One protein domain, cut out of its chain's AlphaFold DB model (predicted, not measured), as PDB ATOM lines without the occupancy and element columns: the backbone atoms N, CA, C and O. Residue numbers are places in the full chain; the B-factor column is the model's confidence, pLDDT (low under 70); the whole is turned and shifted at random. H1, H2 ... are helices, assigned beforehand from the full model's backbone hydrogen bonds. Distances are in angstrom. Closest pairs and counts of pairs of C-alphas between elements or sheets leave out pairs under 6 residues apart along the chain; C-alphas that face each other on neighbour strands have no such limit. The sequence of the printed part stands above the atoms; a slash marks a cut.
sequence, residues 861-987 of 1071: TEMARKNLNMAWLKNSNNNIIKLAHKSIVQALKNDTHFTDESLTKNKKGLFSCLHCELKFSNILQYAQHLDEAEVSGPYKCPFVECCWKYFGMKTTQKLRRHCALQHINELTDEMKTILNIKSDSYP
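What this domain is: This is residues 861 to 987 of the 1071 residues of the protein "C2H2-type domain-containing protein" of Hanseniaspora guilliermondii (UniProt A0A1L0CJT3). One long helix, H1, runs along one side of the domain; beyond its last residue H2, H3 and H4 cluster at one end, short H5 lies near the middle, and H6 and H7 lie toward the other end, where H7 comes close to H1. Much of the rest is loop, with a short antiparallel pairing of residues 911 to 912 with 919 to 920. The printed part has 127 residues with seven named helices, H1 to H7 in order, and no named strand; the class is all helix, though under half of the residues, 63, are in named elements. It is compact, with a radius of gyration of the C-alphas of 15.4 A and spans of 45 by 33 by 30 A.

How they stand to each other: Start at H1, residues 861 to 881, which is close to but not clearly touching H7, residues 973 to 978: the closest C-alphas, of Asn 869 and Ile 978, are 5.8 A apart, and the lines are about perpendicular at 85 degrees. H7 is near H6, residues 956 to 966. Look next at H2, residues 888 to 893, which touches H4, residues 923 to 932, closest at the C-alphas of Val 889 and Ala 927, 5.4 A; they run opposite ways at a steep tilt of 35.1 degrees, only just beyond shallow. H2 also touches H5, residues 948 to 951, at the C-alphas of Ile 888 and Tyr 950, 6.4 A. H3, residues 900 to 904, touches H4 at the C-alphas of Leu 903 and Ile 923, 5.5 A. Every O i to N i+4 pair is within hydrogen-bond range in H2, H3, H4, H6 and H7, and 16 of 17 in H1; H5 is too short for one.

Where its parts are: Find C-alpha 861 at (15.111, -34.746, -18.311); H1 runs 29.6 A to C-alpha 881. H4 measures 14.3 A and H6 15.3 A; H7 ends at C-alpha 978, (21.827, -28.665, -6.313).

The domain as a whole: The C-alphas of Thr 861 and Glu 901, the two farthest apart, are 47.0 A apart. The printed part has no cut; the links H3 to H4 and H4 to H5 are long. Confidence is under 70 at residues 864 to 865 and 867 to 885.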
ATOM      1  N   THR A 861      14.938 -34.424 -19.739       73.69
ATOM      2  CA  THR A 861      15.111 -34.746 -18.311       73.69
ATOM      3  C   THR A 861      16.277 -33.985 -17.675       73.69
ATOM      4  O   THR A 861      16.146 -33.532 -16.536       73.69
ATOM      5  N   GLU A 862      17.379 -33.732 -18.390       79.12
ATOM      6  CA  GLU A 862      18.448 -32.855 -17.889       79.12
ATOM      7  C   GLU A 862      17.984 -31.389 -17.772       79.12
ATOM      8  O   GLU A 862      18.299 -30.711 -16.790       79.12
ATOM      9  N   MET A 863      17.184 -30.893 -18.724       71.69
ATOM     10  CA  MET A 863      16.588 -29.553 -18.646       71.69
ATOM     11  C   MET A 863      15.561 -29.447 -17.506       71.69
ATOM     12  O   MET A 863      15.578 -28.470 -16.756       71.69
ATOM     13  N   ALA A 864      14.730 -30.475 -17.302       58.66
ATOM     14  CA  ALA A 864      13.803 -30.552 -16.175       58.66
ATOM     15  C   ALA A 864      14.547 -30.549 -14.829       58.66
ATOM     16  O   ALA A 864      14.201 -29.762 -13.948       58.66
ATOM     17  N   ARG A 865      15.628 -31.334 -14.690       66.88
ATOM     18  CA  ARG A 865      16.508 -31.314 -13.505       66.88
ATOM     19  C   ARG A 865      17.096 -29.921 -13.255       66.88
ATOM     20  O   ARG A 865      17.037 -29.440 -12.126       66.88
ATOM     21  N   LYS A 866      17.599 -29.235 -14.289       70.75
ATOM     22  CA  LYS A 866      18.116 -27.853 -14.181       70.75
ATOM     23  C   LYS A 866      17.045 -26.859 -13.710       70.75
ATOM     24  O   LYS A 866      17.340 -25.999 -12.878       70.75
ATOM     25  N   ASN A 867      15.808 -26.998 -14.188       64.69
ATOM     26  CA  ASN A 867      14.696 -26.114 -13.828       64.69
ATOM     27  C   ASN A 867      14.157 -26.379 -12.410       64.69
ATOM     28  O   ASN A 867      14.012 -25.432 -11.638       64.69
ATOM     29  N   LEU A 868      13.932 -27.644 -12.034       59.16
ATOM     30  CA  LEU A 868      13.504 -28.047 -10.683       59.16
ATOM     31  C   LEU A 868      14.509 -27.606  -9.611       59.16
ATOM     32  O   LEU A 868      14.133 -27.066  -8.574       59.16
ATOM     33  N   ASN A 869      15.799 -27.765  -9.896       65.31
ATOM     34  CA  ASN A 869      16.882 -27.354  -9.016       65.31
ATOM     35  C   ASN A 869      16.889 -25.823  -8.781       65.31
ATOM     36  O   ASN A 869      16.879 -25.343  -7.644       65.31
ATOM     37  N   MET A 870      16.763 -25.031  -9.852       65.81
ATOM     38  CA  MET A 870      16.582 -23.577  -9.739       65.81
ATOM     39  C   MET A 870      15.277 -23.179  -9.026       65.81
ATOM     40  O   MET A 870      15.233 -22.113  -8.406       65.81
ATOM     41  N   ALA A 871      14.227 -24.005  -9.081       68.00
ATOM     42  CA  ALA A 871      12.994 -23.792  -8.325       68.00
ATOM     43  C   ALA A 871      13.176 -24.071  -6.822       68.00
ATOM     44  O   ALA A 871      12.677 -23.288  -6.017       68.00
ATOM     45  N   TRP A 872      13.952 -25.086  -6.420       68.19
ATOM     46  CA  TRP A 872      14.303 -25.305  -5.007       68.19
ATOM     47  C   TRP A 872      15.095 -24.124  -4.431       68.19
ATOM     48  O   TRP A 872      14.749 -23.623  -3.357       68.19
ATOM     49  N   LEU A 873      16.081 -23.594  -5.172       67.88
ATOM     50  CA  LEU A 873      16.785 -22.368  -4.769       67.88
ATOM     51  C   LEU A 873      15.835 -21.168  -4.624       67.88
ATOM     52  O   LEU A 873      16.038 -20.350  -3.735       67.88
ATOM     53  N   LYS A 874      14.796 -21.034  -5.458       66.81
ATOM     54  CA  LYS A 874      13.805 -19.951  -5.315       66.81
ATOM     55  C   LYS A 874      12.843 -20.186  -4.144       66.81
ATOM     56  O   LYS A 874      12.573 -19.257  -3.394       66.81
ATOM     57  N   ASN A 875      12.352 -21.408  -3.951       60.31
ATOM     58  CA  ASN A 875      11.285 -21.702  -2.991       60.31
ATOM     59  C   ASN A 875      11.775 -21.820  -1.540       60.31
ATOM     60  O   ASN A 875      11.077 -21.367  -0.633       60.31
ATOM     61  N   SER A 876      12.996 -22.321  -1.321       58.41
ATOM     62  CA  SER A 876      13.680 -22.212  -0.021       58.41
ATOM     63  C   SER A 876      13.835 -20.745   0.397       58.41
ATOM     64  O   SER A 876      13.498 -20.377   1.522       58.41
ATOM     65  N   ASN A 877      14.236 -19.879  -0.540       56.69
ATOM     66  CA  ASN A 877      14.266 -18.436  -0.318       56.69
ATOM     67  C   ASN A 877      12.857 -17.864  -0.070       56.69
ATOM     68  O   ASN A 877      12.701 -17.117   0.888       56.69
ATOM     69  N   ASN A 878      11.823 -18.244  -0.832       54.25
ATOM     70  CA  ASN A 878      10.458 -17.720  -0.660       54.25
ATOM     71  C   ASN A 878       9.855 -18.002   0.729       54.25
ATOM     72  O   ASN A 878       9.230 -17.110   1.300       54.25
ATOM     73  N   ASN A 879      10.063 -19.189   1.311       54.19
ATOM     74  CA  ASN A 879       9.557 -19.477   2.660       54.19
ATOM     75  C   ASN A 879      10.326 -18.714   3.754       54.19
ATOM     76  O   ASN A 879       9.717 -18.274   4.724       54.19
ATOM     77  N   ILE A 880      11.629 -18.462   3.571       56.12
ATOM     78  CA  ILE A 880      12.409 -17.592   4.471       56.12
ATOM     79  C   ILE A 880      12.043 -16.109   4.263       56.12
ATOM     80  O   ILE A 880      12.050 -15.333   5.210       56.12
ATOM     81  N   ILE A 881      11.693 -15.697   3.041       51.53
ATOM     82  CA  ILE A 881      11.217 -14.340   2.717       51.53
ATOM     83  C   ILE A 881       9.805 -14.098   3.277       51.53
ATOM     84  O   ILE A 881       9.484 -12.966   3.618       51.53
ATOM     85  N   LYS A 882       8.987 -15.143   3.473       50.44
ATOM     86  CA  LYS A 882       7.694 -15.043   4.176       50.44
ATOM     87  C   LYS A 882       7.798 -14.813   5.693       50.44
ATOM     88  O   LYS A 882       6.781 -14.512   6.308       50.44
ATOM     89  N   LEU A 883       8.995 -14.801   6.291       54.09
ATOM     90  CA  LEU A 883       9.244 -14.184   7.612       54.09
ATOM     91  C   LEU A 883       9.337 -12.640   7.500       54.09
ATOM     92  O   LEU A 883      10.176 -12.007   8.137       54.09
ATOM     93  N   ALA A 884       8.477 -12.042   6.667       50.62
ATOM     94  CA  ALA A 884       8.716 -10.825   5.877       50.62
ATOM     95  C   ALA A 884       8.962  -9.510   6.646       50.62
ATOM     96  O   ALA A 884       9.275  -8.500   6.025       50.62
ATOM     97  N   HIS A 885       8.817  -9.512   7.973       54.50
ATOM     98  CA  HIS A 885       8.866  -8.308   8.812       54.50
ATOM     99  C   HIS A 885       9.812  -8.419  10.018       54.50
ATOM    100  O   HIS A 885       9.852  -7.512  10.847       54.50
ATOM    101  N   LYS A 886      10.597  -9.502  10.139       78.69
ATOM    102  CA  LYS A 886      11.684  -9.574  11.129       78.69
ATOM    103  C   LYS A 886      12.984  -9.102  10.488       78.69
ATOM    104  O   LYS A 886      13.452  -9.710   9.528       78.69
ATOM    105  N   SER A 887      13.553  -8.029  11.037       95.25
ATOM    106  CA  SER A 887      14.817  -7.446  10.571       95.25
ATOM    107  C   SER A 887      15.944  -8.491  10.581       95.25
ATOM    108  O   SER A 887      15.953  -9.399  11.412       95.25
ATOM    109  N   ILE A 888      16.917  -8.362   9.682       95.81
ATOM    110  CA  ILE A 888      18.119  -9.197   9.578       95.81
ATOM    111  C   ILE A 888      18.875  -9.223  10.917       95.81
ATOM    112  O   ILE A 888      19.324 -10.290  11.338       95.81
ATOM    113  N   VAL A 889      18.965  -8.092  11.631       96.88
ATOM    114  CA  VAL A 889      19.509  -8.031  13.004       96.88
ATOM    115  C   VAL A 889      18.721  -8.917  13.972       96.88
ATOM    116  O   VAL A 889      19.327  -9.685  14.719       96.88
ATOM    117  N   GLN A 890      17.385  -8.849  13.966       96.19
ATOM    118  CA  GLN A 890      16.552  -9.719  14.807       96.19
ATOM    119  C   GLN A 890      16.693 -11.192  14.402       96.19
ATOM    120  O   GLN A 890      16.788 -12.067  15.254       96.19
ATOM    121  N   ALA A 891      16.727 -11.476  13.102       95.25
ATOM    122  CA  ALA A 891      16.813 -12.823  12.557       95.25
ATOM    123  C   ALA A 891      18.157 -13.508  12.868       95.25
ATOM    124  O   ALA A 891      18.175 -14.720  13.054       95.25
ATOM    125  N   LEU A 892      19.247 -12.734  12.977       95.94
ATOM    126  CA  LEU A 892      20.550 -13.199  13.467       95.94
ATOM    127  C   LEU A 892      20.564 -13.410  14.987       95.94
ATOM    128  O   LEU A 892      21.073 -14.425  15.441       95.94
ATOM    129  N   LYS A 893      19.994 -12.486  15.775       96.00
ATOM    130  CA  LYS A 893      19.928 -12.611  17.247       96.00
ATOM    131  C   LYS A 893      19.033 -13.757  17.731       96.00
ATOM    132  O   LYS A 893      19.251 -14.282  18.814       96.00
ATOM    133  N   ASN A 894      18.024 -14.122  16.943       95.62
ATOM    134  CA  ASN A 894      17.100 -15.215  17.244       95.62
ATOM    135  C   ASN A 894      17.593 -16.587  16.735       95.62
ATOM    136  O   ASN A 894      16.877 -17.574  16.889       95.62
ATOM    137  N   ASP A 895      18.758 -16.663  16.079       95.81
ATOM    138  CA  ASP A 895      19.320 -17.918  15.571       95.81
ATOM    139  C   ASP A 895      20.299 -18.517  16.584       95.81
ATOM    140  O   ASP A 895      21.352 -17.946  16.866       95.81
ATOM    141  N   THR A 896      19.972 -19.697  17.107       96.31
ATOM    142  CA  THR A 896      20.760 -20.402  18.130       96.31
ATOM    143  C   THR A 896      22.180 -20.753  17.680       96.31
ATOM    144  O   THR A 896      23.047 -20.952  18.529       96.31
ATOM    145  N   HIS A 897      22.451 -20.783  16.371       95.81
ATOM    146  CA  HIS A 897      23.800 -20.995  15.834       95.81
ATOM    147  C   HIS A 897      24.706 -19.749  15.918       95.81
ATOM    148  O   HIS A 897      25.914 -19.857  15.706       95.81
ATOM    149  N   PHE A 898      24.165 -18.567  16.240       96.12
ATOM    150  CA  PHE A 898      24.920 -17.315  16.322       96.12
ATOM    151  C   PHE A 898      24.980 -16.770  17.750       96.12
ATOM    152  O   PHE A 898      24.148 -15.974  18.176       96.12
ATOM    153  N   THR A 899      26.035 -17.131  18.482       96.12
ATOM    154  CA  THR A 899      26.317 -16.519  19.791       96.12
ATOM    155  C   THR A 899      26.577 -15.017  19.654       96.12
ATOM    156  O   THR A 899      27.182 -14.581  18.668       96.12
ATOM    157  N   ASP A 900      26.216 -14.219  20.664       95.31
ATOM    158  CA  ASP A 900      26.507 -12.776  20.677       95.31
ATOM    159  C   ASP A 900      28.007 -12.477  20.508       95.31
ATOM    160  O   ASP A 900      28.377 -11.497  19.861       95.31
ATOM    161  N   GLU A 901      28.897 -13.354  20.989       95.62
ATOM    162  CA  GLU A 901      30.327 -13.272  20.678       95.62
ATOM    163  C   GLU A 901      30.589 -13.370  19.171       95.62
ATOM    164  O   GLU A 901      31.280 -12.523  18.612       95.62
ATOM    165  N   SER A 902      30.034 -14.371  18.480       95.19
ATOM    166  CA  SER A 902      30.196 -14.518  17.025       95.19
ATOM    167  C   SER A 902      29.661 -13.304  16.251       95.19
ATOM    168  O   SER A 902      30.243 -12.905  15.240       95.19
ATOM    169  N   LEU A 903      28.603 -12.680  16.779       95.94
ATOM    170  CA  LEU A 903      27.901 -11.523  16.228       95.94
ATOM    171  C   LEU A 903      28.532 -10.166  16.588       95.94
ATOM    172  O   LEU A 903      28.148  -9.154  15.994       95.94
ATOM    173  N   THR A 904      29.488 -10.125  17.525       94.94
ATOM    174  CA  THR A 904      30.241  -8.922  17.947       94.94
ATOM    175  C   THR A 904      31.734  -8.967  17.599       94.94
ATOM    176  O   THR A 904      32.400  -7.929  17.528       94.94
ATOM    177  N   LYS A 905      32.282 -10.159  17.346       95.38
ATOM    178  CA  LYS A 905      33.704 -10.402  17.075       95.38
ATOM    179  C   LYS A 905      34.116  -9.885  15.700       95.38
ATOM    180  O   LYS A 905      33.814 -10.480  14.666       95.38
ATOM    181  N   ASN A 906      34.902  -8.806  15.708       93.62
ATOM    182  CA  ASN A 906      35.503  -8.217  14.511       93.62
ATOM    183  C   ASN A 906      36.153  -9.286  13.613       93.62
ATOM    184  O   ASN A 906      37.092  -9.981  14.018       93.62
ATOM    185  N   LYS A 907      35.671  -9.402  12.371       89.69
ATOM    186  CA  LYS A 907      36.177 -10.394  11.414       89.69
ATOM    187  C   LYS A 907      37.589 -10.018  10.944       89.69
ATOM    188  O   LYS A 907      38.005  -8.860  10.981       89.69
ATOM    189  N   LYS A 908      38.352 -11.006  10.456       88.31
ATOM    190  CA  LYS A 908      39.648 -10.790   9.780       88.31
ATOM    191  C   LYS A 908      39.434 -10.151   8.394       88.31
ATOM    192  O   LYS A 908      39.588 -10.811   7.370       88.31
ATOM    193  N   GLY A 909      39.052  -8.876   8.388       91.19
ATOM    194  CA  GLY A 909      38.633  -8.099   7.219       91.19
ATOM    195  C   GLY A 909      37.282  -7.416   7.455       91.19
ATOM    196  O   GLY A 909      36.475  -7.904   8.240       91.19
ATOM    197  N   LEU A 910      37.045  -6.292   6.777       94.38
ATOM    198  CA  LEU A 910      35.792  -5.535   6.876       94.38
ATOM    199  C   LEU A 910      34.728  -6.105   5.925       94.38
ATOM    200  O   LEU A 910      35.041  -6.476   4.791       94.38
ATOM    201  N   PHE A 911      33.470  -6.103   6.354       95.62
ATOM    202  CA  PHE A 911      32.312  -6.336   5.496       95.62
ATOM    203  C   PHE A 911      32.051  -5.074   4.669       95.62
ATOM    204  O   PHE A 911      31.668  -4.045   5.218       95.62
ATOM    205  N   SER A 912      32.283  -5.127   3.358       95.25
ATOM    206  CA  SER A 912      31.921  -4.049   2.430       95.25
ATOM    207  C   SER A 912      30.495  -4.236   1.923       95.25
ATOM    208  O   SER A 912      30.177  -5.316   1.411       95.25
ATOM    209  N   CYS A 913      29.673  -3.190   1.979       95.88
ATOM    210  CA  CYS A 913      28.364  -3.220   1.338       95.88
ATOM    211  C   CYS A 913      28.484  -3.345  -0.195       95.88
ATOM    212  O   CYS A 913      29.512  -3.041  -0.799       95.88
ATOM    213  N   LEU A 914      27.421  -3.852  -0.830       91.19
ATOM    214  CA  LEU A 914      27.276  -3.920  -2.292       91.19
ATOM    215  C   LEU A 914      26.248  -2.908  -2.830       91.19
ATOM    216  O   LEU A 914      25.889  -2.984  -4.008       91.19
ATOM    217  N   HIS A 915      25.731  -2.034  -1.966       93.38
ATOM    218  CA  HIS A 915      24.823  -0.931  -2.293       93.38
ATOM    219  C   HIS A 915      25.533   0.426  -2.160       93.38
ATOM    220  O   HIS A 915      25.446   1.247  -3.063       93.38
ATOM    221  N   CYS A 916      26.308   0.613  -1.089       96.12
ATOM    222  CA  CYS A 916      27.126   1.799  -0.832       96.12
ATOM    223  C   CYS A 916      28.597   1.417  -0.561       96.12
ATOM    224  O   CYS A 916      28.932   0.236  -0.454       96.12
ATOM    225  N   GLU A 917      29.480   2.406  -0.401       96.69
ATOM    226  CA  GLU A 917      30.913   2.180  -0.138       96.69
ATOM    227  C   GLU A 917      31.262   1.883   1.337       96.69
ATOM    228  O   GLU A 917      32.440   1.682   1.667       96.69
ATOM    229  N   LEU A 918      30.263   1.856   2.231       97.62
ATOM    230  CA  LEU A 918      30.458   1.661   3.669       97.62
ATOM    231  C   LEU A 918      31.045   0.282   3.995       97.62
ATOM    232  O   LEU A 918      30.795  -0.727   3.323       97.62
ATOM    233  N   LYS A 919      31.864   0.262   5.052       97.38
ATOM    234  CA  LYS A 919      32.649  -0.893   5.497       97.38
ATOM    235  C   LYS A 919      32.507  -1.057   7.003       97.38
ATOM    236  O   LYS A 919      32.840  -0.147   7.756       97.38
ATOM    237  N   PHE A 920      32.070  -2.235   7.421       97.62
ATOM    238  CA  PHE A 920      31.722  -2.556   8.801       97.62
ATOM    239  C   PHE A 920      32.714  -3.581   9.348       97.62
ATOM    240  O   PHE A 920      33.107  -4.505   8.633       97.62
ATOM    241  N   SER A 921      33.154  -3.443  10.599       96.62
ATOM    242  CA  SER A 921      34.070  -4.424  11.201       96.62
ATOM    243  C   SER A 921      33.340  -5.668  11.717       96.62
ATOM    244  O   SER A 921      33.948  -6.735  11.843       96.62
ATOM    245  N   ASN A 922      32.035  -5.531  11.967       97.19
ATOM    246  CA  ASN A 922      31.215  -6.504  12.668       97.19
ATOM    247  C   ASN A 922      29.952  -6.930  11.885       97.19
ATOM    248  O   ASN A 922      29.413  -6.162  11.087       97.19
ATOM    249  N   ILE A 923      29.462  -8.147  12.157       97.00
ATOM    250  CA  ILE A 923      28.294  -8.764  11.506       97.00
ATOM    251  C   ILE A 923      27.010  -7.983  11.811       97.00
ATOM    252  O   ILE A 923      26.294  -7.636  10.875       97.00
ATOM    253  N   LEU A 924      26.738  -7.648  13.080       97.19
ATOM    254  CA  LEU A 924      25.513  -6.921  13.457       97.19
ATOM    255  C   LEU A 924      25.427  -5.518  12.842       97.19
ATOM    256  O   LEU A 924      24.349  -5.104  12.436       97.19
ATOM    257  N   GLN A 925      26.551  -4.807  12.717       97.75
ATOM    258  CA  GLN A 925      26.578  -3.491  12.064       97.75
ATOM    259  C   GLN A 925      26.266  -3.596  10.566       97.75
ATOM    260  O   GLN A 925      25.555  -2.762  10.016       97.75
ATOM    261  N   TYR A 926      26.776  -4.641   9.904       97.75
ATOM    262  CA  TYR A 926      26.458  -4.902   8.503       97.75
ATOM    263  C   TYR A 926      24.996  -5.336   8.320       97.75
ATOM    264  O   TYR A 926      24.351  -4.899   7.373       97.75
ATOM    265  N   ALA A 927      24.457  -6.137   9.245       97.25
ATOM    266  CA  ALA A 927      23.045  -6.509   9.279       97.25
ATOM    267  C   ALA A 927      22.133  -5.286   9.434       97.25
ATOM    268  O   ALA A 927      21.227  -5.107   8.627       97.25
ATOM    269  N   GLN A 928      22.429  -4.418  10.407       97.56
ATOM    270  CA  GLN A 928      21.682  -3.187  10.652       97.56
ATOM    271  C   GLN A 928      21.684  -2.286   9.413       97.56
ATOM    272  O   GLN A 928      20.634  -1.816   9.002       97.56
ATOM    273  N   HIS A 929      22.835  -2.113   8.759       97.88
ATOM    274  CA  HIS A 929      22.906  -1.321   7.534       97.88
ATOM    275  C   HIS A 929      22.108  -1.926   6.359       97.88
ATOM    276  O   HIS A 929      21.594  -1.191   5.517       97.88
ATOM    277  N   LEU A 930      22.009  -3.258   6.265       96.81
ATOM    278  CA  LEU A 930      21.176  -3.909   5.250       96.81
ATOM    279  C   LEU A 930      19.678  -3.806   5.570       96.81
ATOM    280  O   LEU A 930      18.897  -3.704   4.628       96.81
ATOM    281  N   ASP A 931      19.299  -3.777   6.852       96.88
ATOM    282  CA  ASP A 931      17.937  -3.456   7.301       96.88
ATOM    283  C   ASP A 931      17.579  -1.993   6.979       96.88
ATOM    284  O   ASP A 931      16.587  -1.741   6.307       96.88
ATOM    285  N   GLU A 932      18.429  -1.035   7.368       97.06
ATOM    286  CA  GLU A 932      18.274   0.411   7.102       97.06
ATOM    287  C   GLU A 932      18.184   0.762   5.607       97.06
ATOM    288  O   GLU A 932      17.665   1.817   5.246       97.06
ATOM    289  N   ALA A 933      18.723  -0.094   4.735       96.19
ATOM    290  CA  ALA A 933      18.681   0.068   3.284       96.19
ATOM    291  C   ALA A 933      17.670  -0.867   2.587       96.19
ATOM    292  O   ALA A 933      17.585  -0.841   1.360       96.19
ATOM    293  N   GLU A 934      16.968  -1.723   3.338       95.06
ATOM    294  CA  GLU A 934      16.051  -2.770   2.851       95.06
ATOM    295  C   GLU A 934      16.673  -3.752   1.818       95.06
ATOM    296  O   GLU A 934      15.983  -4.394   1.019       95.06
ATOM    297  N   VAL A 935      18.005  -3.925   1.822       94.25
ATOM    298  CA  VAL A 935      18.736  -4.719   0.809       94.25
ATOM    299  C   VAL A 935      18.968  -6.168   1.260       94.25
ATOM    300  O   VAL A 935      20.050  -6.530   1.724       94.25
ATOM    301  N   SER A 936      17.996  -7.048   1.008       93.69
ATOM    302  CA  SER A 936      18.198  -8.508   1.084       93.69
ATOM    303  C   SER A 936      18.717  -9.087  -0.243       93.69
ATOM    304  O   SER A 936      18.163  -8.841  -1.314       93.69
ATOM    305  N   GLY A 937      19.748  -9.936  -0.198       93.50
ATOM    306  CA  GLY A 937      20.192 -10.716  -1.356       93.50
ATOM    307  C   GLY A 937      19.258 -11.906  -1.646       93.50
ATOM    308  O   GLY A 937      18.964 -12.669  -0.727       93.50
ATOM    309  N   PRO A 938      18.822 -12.141  -2.902       94.62
ATOM    310  CA  PRO A 938      17.842 -13.189  -3.225       94.62
ATOM    311  C   PRO A 938      18.400 -14.622  -3.205       94.62
ATOM    312  O   PRO A 938      17.632 -15.574  -3.304       94.62
ATOM    313  N   TYR A 939      19.724 -14.799  -3.116       95.88
ATOM    314  CA  TYR A 939      20.374 -16.113  -3.096       95.88
ATOM    315  C   TYR A 939      21.053 -16.362  -1.745       95.88
ATOM    316  O   TYR A 939      22.240 -16.066  -1.581       95.88
ATOM    317  N   LYS A 940      20.283 -16.866  -0.774       95.62
ATOM    318  CA  LYS A 940      20.753 -17.214   0.580       95.62
ATOM    319  C   LYS A 940      21.611 -18.484   0.601       95.62
ATOM    320  O   LYS A 940      21.479 -19.349  -0.262       95.62
ATOM    321  N   CYS A 941      22.525 -18.565   1.568       97.25
ATOM    322  CA  CYS A 941      23.341 -19.758   1.809       97.25
ATOM    323  C   CYS A 941      22.509 -20.851   2.512       97.25
ATOM    324  O   CYS A 941      21.783 -20.506   3.443       97.25
ATOM    325  N   PRO A 942      22.597 -22.137   2.113       96.06
ATOM    326  CA  PRO A 942      21.841 -23.213   2.765       96.06
ATOM    327  C   PRO A 942      22.421 -23.646   4.125       96.06
ATOM    328  O   PRO A 942      21.733 -24.318   4.885       96.06
ATOM    329  N   PHE A 943      23.667 -23.277   4.440       96.38
ATOM    330  CA  PHE A 943      24.338 -23.667   5.684       96.38
ATOM    331  C   PHE A 943      23.844 -22.833   6.868       96.38
ATOM    332  O   PHE A 943      23.873 -21.601   6.822       96.38
ATOM    333  N   VAL A 944      23.396 -23.513   7.929       95.06
ATOM    334  CA  VAL A 944      22.672 -22.897   9.056       95.06
ATOM    335  C   VAL A 944      23.538 -21.877   9.800       95.06
ATOM    336  O   VAL A 944      23.071 -20.773  10.067       95.06
ATOM    337  N   GLU A 945      24.810 -22.212  10.022       95.06
ATOM    338  CA  GLU A 945      25.821 -21.408  10.736       95.06
ATOM    339  C   GLU A 945      26.450 -20.302   9.872       95.06
ATOM    340  O   GLU A 945      27.357 -19.579  10.293       95.06
ATOM    341  N   CYS A 946      26.007 -20.152   8.621       96.50
ATOM    342  CA  CYS A 946      26.590 -19.187   7.707       96.50
ATOM    343  C   CYS A 946      25.788 -17.887   7.671       96.50
ATOM    344  O   CYS A 946      24.667 -17.862   7.186       96.50
ATOM    345  N   CYS A 947      26.387 -16.756   8.061       95.88
ATOM    346  CA  CYS A 947      25.710 -15.446   8.040       95.88
ATOM    347  C   CYS A 947      25.135 -15.043   6.656       95.88
ATOM    348  O   CYS A 947      24.194 -14.253   6.570       95.88
ATOM    349  N   TRP A 948      25.624 -15.634   5.557       96.38
ATOM    350  CA  TRP A 948      25.059 -15.457   4.213       96.38
ATOM    351  C   TRP A 948      23.710 -16.173   3.983       96.38
ATOM    352  O   TRP A 948      23.067 -15.931   2.961       96.38
ATOM    353  N   LYS A 949      23.246 -17.003   4.925       96.38
ATOM    354  CA  LYS A 949      21.848 -17.449   5.090       96.38
ATOM    355  C   LYS A 949      20.900 -16.265   5.269       96.38
ATOM    356  O   LYS A 949      19.801 -16.272   4.730       96.38
ATOM    357  N   TYR A 950      21.344 -15.224   5.972       95.31
ATOM    358  CA  TYR A 950      20.542 -14.033   6.245       95.31
ATOM    359  C   TYR A 950      20.737 -12.965   5.171       95.31
ATOM    360  O   TYR A 950      19.772 -12.578   4.516       95.31
ATOM    361  N   PHE A 951      21.986 -12.560   4.915       95.19
ATOM    362  CA  PHE A 951      22.296 -11.495   3.950       95.19
ATOM    363  C   PHE A 951      21.987 -11.864   2.493       95.19
ATOM    364  O   PHE A 951      21.651 -10.999   1.686       95.19
ATOM    365  N   GLY A 952      22.156 -13.141   2.138       95.25
ATOM    366  CA  GLY A 952      22.127 -13.608   0.757       95.25
ATOM    367  C   GLY A 952      23.159 -12.942  -0.158       95.25
ATOM    368  O   GLY A 952      24.019 -12.162   0.250       95.25
ATOM    369  N   MET A 953      23.105 -13.285  -1.443       95.44
ATOM    370  CA  MET A 953      24.020 -12.769  -2.462       95.44
ATOM    371  C   MET A 953      23.272 -12.286  -3.703       95.44
ATOM    372  O   MET A 953      22.228 -12.821  -4.064       95.44
ATOM    373  N   LYS A 954      23.845 -11.291  -4.398       94.56
ATOM    374  CA  LYS A 954      23.258 -10.697  -5.617       94.56
ATOM    375  C   LYS A 954      23.176 -11.655  -6.822       94.56
ATOM    376  O   LYS A 954      22.401 -11.390  -7.728       94.56
ATOM    377  N   THR A 955      23.966 -12.737  -6.877       95.38
ATOM    378  CA  THR A 955      23.940 -13.701  -8.002       95.38
ATOM    379  C   THR A 955      24.183 -15.146  -7.556       95.38
ATOM    380  O   THR A 955      24.963 -15.397  -6.636       95.38
ATOM    381  N   THR A 956      23.590 -16.113  -8.268       95.31
ATOM    382  CA  THR A 956      23.812 -17.556  -8.033       95.31
ATOM    383  C   THR A 956      25.283 -17.950  -8.141       95.31
ATOM    384  O   THR A 956      25.754 -18.774  -7.369       95.31
ATOM    385  N   GLN A 957      26.049 -17.341  -9.051       95.25
ATOM    386  CA  GLN A 957      27.483 -17.611  -9.190       95.25
ATOM    387  C   GLN A 957      28.282 -17.190  -7.944       95.25
ATOM    388  O   GLN A 957      29.240 -17.875  -7.584       95.25
ATOM    389  N   LYS A 958      27.884 -16.104  -7.261       95.25
ATOM    390  CA  LYS A 958      28.471 -15.727  -5.966       95.25
ATOM    391  C   LYS A 958      28.113 -16.753  -4.889       95.25
ATOM    392  O   LYS A 958      29.025 -17.179  -4.190       95.25
ATOM    393  N   LEU A 959      26.861 -17.222  -4.837       96.19
ATOM    394  CA  LEU A 959      26.442 -18.301  -3.931       96.19
ATOM    395  C   LEU A 959      27.246 -19.593  -4.160       96.19
ATOM    396  O   LEU A 959      27.877 -20.080  -3.228       96.19
ATOM    397  N   ARG A 960      27.332 -20.084  -5.406       96.06
ATOM    398  CA  ARG A 960      28.155 -21.254  -5.774       96.06
ATOM    399  C   ARG A 960      29.602 -21.114  -5.302       96.06
ATOM    400  O   ARG A 960      30.134 -22.012  -4.661       96.06
ATOM    401  N   ARG A 961      30.228 -19.967  -5.596       95.12
ATOM    402  CA  ARG A 961      31.616 -19.669  -5.207       95.12
ATOM    403  C   ARG A 961      31.786 -19.516  -3.694       95.12
ATOM    404  O   ARG A 961      32.862 -19.798  -3.187       95.12
ATOM    405  N   HIS A 962      30.773 -19.044  -2.975       96.00
ATOM    406  CA  HIS A 962      30.809 -18.949  -1.520       96.00
ATOM    407  C   HIS A 962      30.765 -20.344  -0.883       96.00
ATOM    408  O   HIS A 962      31.686 -20.690  -0.144       96.00
ATOM    409  N   CYS A 963      29.772 -21.164  -1.241       96.44
ATOM    410  CA  CYS A 963      29.637 -22.538  -0.755       96.44
ATOM    411  C   CYS A 963      30.901 -23.363  -1.047       96.44
ATOM    412  O   CYS A 963      31.518 -23.884  -0.124       96.44
ATOM    413  N   ALA A 964      31.373 -23.361  -2.300       94.75
ATOM    414  CA  ALA A 964      32.572 -24.089  -2.727       94.75
ATOM    415  C   ALA A 964      33.902 -23.607  -2.105       94.75
ATOM    416  O   ALA A 964      34.931 -24.235  -2.330       94.75
ATOM    417  N   LEU A 965      33.924 -22.489  -1.366       93.94
ATOM    418  CA  LEU A 965      35.145 -21.942  -0.754       93.94
ATOM    419  C   LEU A 965      35.076 -21.773   0.766       93.94
ATOM    420  O   LEU A 965      36.100 -21.470   1.376       93.94
ATOM    421  N   GLN A 966      33.897 -21.890   1.376       95.00
ATOM    422  CA  GLN A 966      33.712 -21.752   2.826       95.00
ATOM    423  C   GLN A 966      33.114 -23.010   3.460       95.00
ATOM    424  O   GLN A 966      33.434 -23.275   4.606       95.00
ATOM    425  N   HIS A 967      32.343 -23.793   2.700       95.81
ATOM    426  CA  HIS A 967      31.616 -24.975   3.172       95.81
ATOM    427  C   HIS A 967      32.025 -26.250   2.414       95.81
ATOM    428  O   HIS A 967      31.313 -27.242   2.443       95.81
ATOM    429  N   ILE A 968      33.155 -26.256   1.691       93.31
ATOM    430  CA  ILE A 968      33.541 -27.365   0.791       93.31
ATOM    431  C   ILE A 968      33.588 -28.742   1.484       93.31
ATOM    432  O   ILE A 968      33.236 -29.738   0.857       93.31
ATOM    433  N   ASN A 969      33.935 -28.776   2.775       93.50
ATOM    434  CA  ASN A 969      33.959 -29.982   3.611       93.50
ATOM    435  C   ASN A 969      32.564 -30.396   4.128       93.50
ATOM    436  O   ASN A 969      32.377 -31.534   4.535       93.50
ATOM    437  N   GLU A 970      31.605 -29.468   4.136       95.81
ATOM    438  CA  GLU A 970      30.230 -29.637   4.630       95.81
ATOM    439  C   GLU A 970      29.233 -29.907   3.483       95.81
ATOM    440  O   GLU A 970      28.089 -30.292   3.720       95.81
ATOM    441  N   LEU A 971      29.638 -29.699   2.222       95.00
ATOM    442  CA  LEU A 971      28.806 -29.984   1.056       95.00
ATOM    443  C   LEU A 971      28.647 -31.498   0.856       95.00
ATOM    444  O   LEU A 971      29.565 -32.174   0.385       95.00
ATOM    445  N   THR A 972      27.433 -32.000   1.086       95.50
ATOM    446  CA  THR A 972      26.998 -33.302   0.559       95.50
ATOM    447  C   THR A 972      27.012 -33.290  -0.974       95.50
ATOM    448  O   THR A 972      26.901 -32.233  -1.603       95.50
ATOM    449  N   ASP A 973      27.130 -34.457  -1.611       94.31
ATOM    450  CA  ASP A 973      27.108 -34.535  -3.078       94.31
ATOM    451  C   ASP A 973      25.757 -34.095  -3.665       94.31
ATOM    452  O   ASP A 973      25.717 -33.434  -4.704       94.31
ATOM    453  N   GLU A 974      24.658 -34.313  -2.939       93.56
ATOM    454  CA  GLU A 974      23.358 -33.709  -3.250       93.56
ATOM    455  C   GLU A 974      23.456 -32.179  -3.306       93.56
ATOM    456  O   GLU A 974      23.109 -31.583  -4.327       93.56
ATOM    457  N   MET A 975      24.022 -31.527  -2.281       94.06
ATOM    458  CA  MET A 975      24.233 -30.076  -2.288       94.06
ATOM    459  C   MET A 975      25.176 -29.615  -3.408       94.06
ATOM    460  O   MET A 975      24.967 -28.528  -3.950       94.06
ATOM    461  N   LYS A 976      26.171 -30.420  -3.813       94.88
ATOM    462  CA  LYS A 976      27.021 -30.129  -4.985       94.88
ATOM    463  C   LYS A 976      26.203 -30.146  -6.279       94.88
ATOM    464  O   LYS A 976      26.308 -29.200  -7.062       94.88
ATOM    465  N   THR A 977      25.331 -31.140  -6.484       93.81
ATOM    466  CA  THR A 977      24.440 -31.183  -7.663       93.81
ATOM    467  C   THR A 977      23.401 -30.057  -7.656       93.81
ATOM    468  O   THR A 977      23.230 -29.384  -8.675       93.81
ATOM    469  N   ILE A 978      22.780 -29.770  -6.504       91.62
ATOM    470  CA  ILE A 978      21.827 -28.665  -6.313       91.62
ATOM    471  C   ILE A 978      22.507 -27.335  -6.647       91.62
ATOM    472  O   ILE A 978      22.102 -26.600  -7.545       91.62
ATOM    473  N   LEU A 979      23.646 -27.052  -6.026       94.38
ATOM    474  CA  LEU A 979      24.395 -25.837  -6.318       94.38
ATOM    475  C   LEU A 979      25.079 -25.864  -7.696       94.38
ATOM    476  O   LEU A 979      25.692 -24.865  -8.047       94.38
ATOM    477  N   ASN A 980      24.981 -26.929  -8.501       95.06
ATOM    478  CA  ASN A 980      25.699 -27.096  -9.774       95.06
ATOM    479  C   ASN A 980      27.198 -26.745  -9.639       95.06
ATOM    480  O   ASN A 980      27.767 -25.952 -10.396       95.06
ATOM    481  N   ILE A 981      27.810 -27.296  -8.591       94.94
ATOM    482  CA  ILE A 981      29.246 -27.291  -8.333       94.94
ATOM    483  C   ILE A 981      29.737 -28.671  -8.766       94.94
ATOM    484  O   ILE A 981      29.466 -29.657  -8.088       94.94
ATOM    485  N   LYS A 982      30.449 -28.762  -9.896       93.25
ATOM    486  CA  LYS A 982      31.144 -30.012 -10.237       93.25
ATOM    487  C   LYS A 982      32.280 -30.215  -9.238       93.25
ATOM    488  O   LYS A 982      33.002 -29.251  -8.972       93.25
ATOM    489  N   SER A 983      32.484 -31.441  -8.763       87.62
ATOM    490  CA  SER A 983      33.617 -31.803  -7.900       87.62
ATOM    491  C   SER A 983      34.949 -31.332  -8.504       87.62
ATOM    492  O   SER A 983      35.727 -30.634  -7.858       87.62
ATOM    493  N   ASP A 984      35.127 -31.553  -9.808       89.44
ATOM    494  CA  ASP A 984      36.331 -31.199 -10.578       89.44
ATOM    495  C   ASP A 984      36.509 -29.686 -10.829       89.44
ATOM    496  O   ASP A 984      37.515 -29.266 -11.395       89.44
ATOM    497  N   SER A 985      35.548 -28.832 -10.444       88.75
ATOM    498  CA  SER A 985      35.677 -27.369 -10.603       88.75
ATOM    499  C   SER A 985      36.519 -26.702  -9.512       88.75
ATOM    500  O   SER A 985      36.921 -25.550  -9.680       88.75
ATOM    501  N   TYR A 986      36.767 -27.402  -8.403       89.81
ATOM    502  CA  TYR A 986      37.513 -26.901  -7.247       89.81
ATOM    503  C   TYR A 986      38.494 -27.964  -6.710       89.81
ATOM    504  O   TYR A 986      38.415 -28.324  -5.537       89.81
ATOM    505  N   PRO A 987      39.405 -28.492  -7.553       92.56
ATOM    506  CA  PRO A 987      40.347 -29.526  -7.137       92.56
ATOM    507  C   PRO A 987      41.322 -28.990  -6.083       92.56
ATOM    508  O   PRO A 987      41.707 -27.817  -6.106       92.56
TER     509      PRO A 987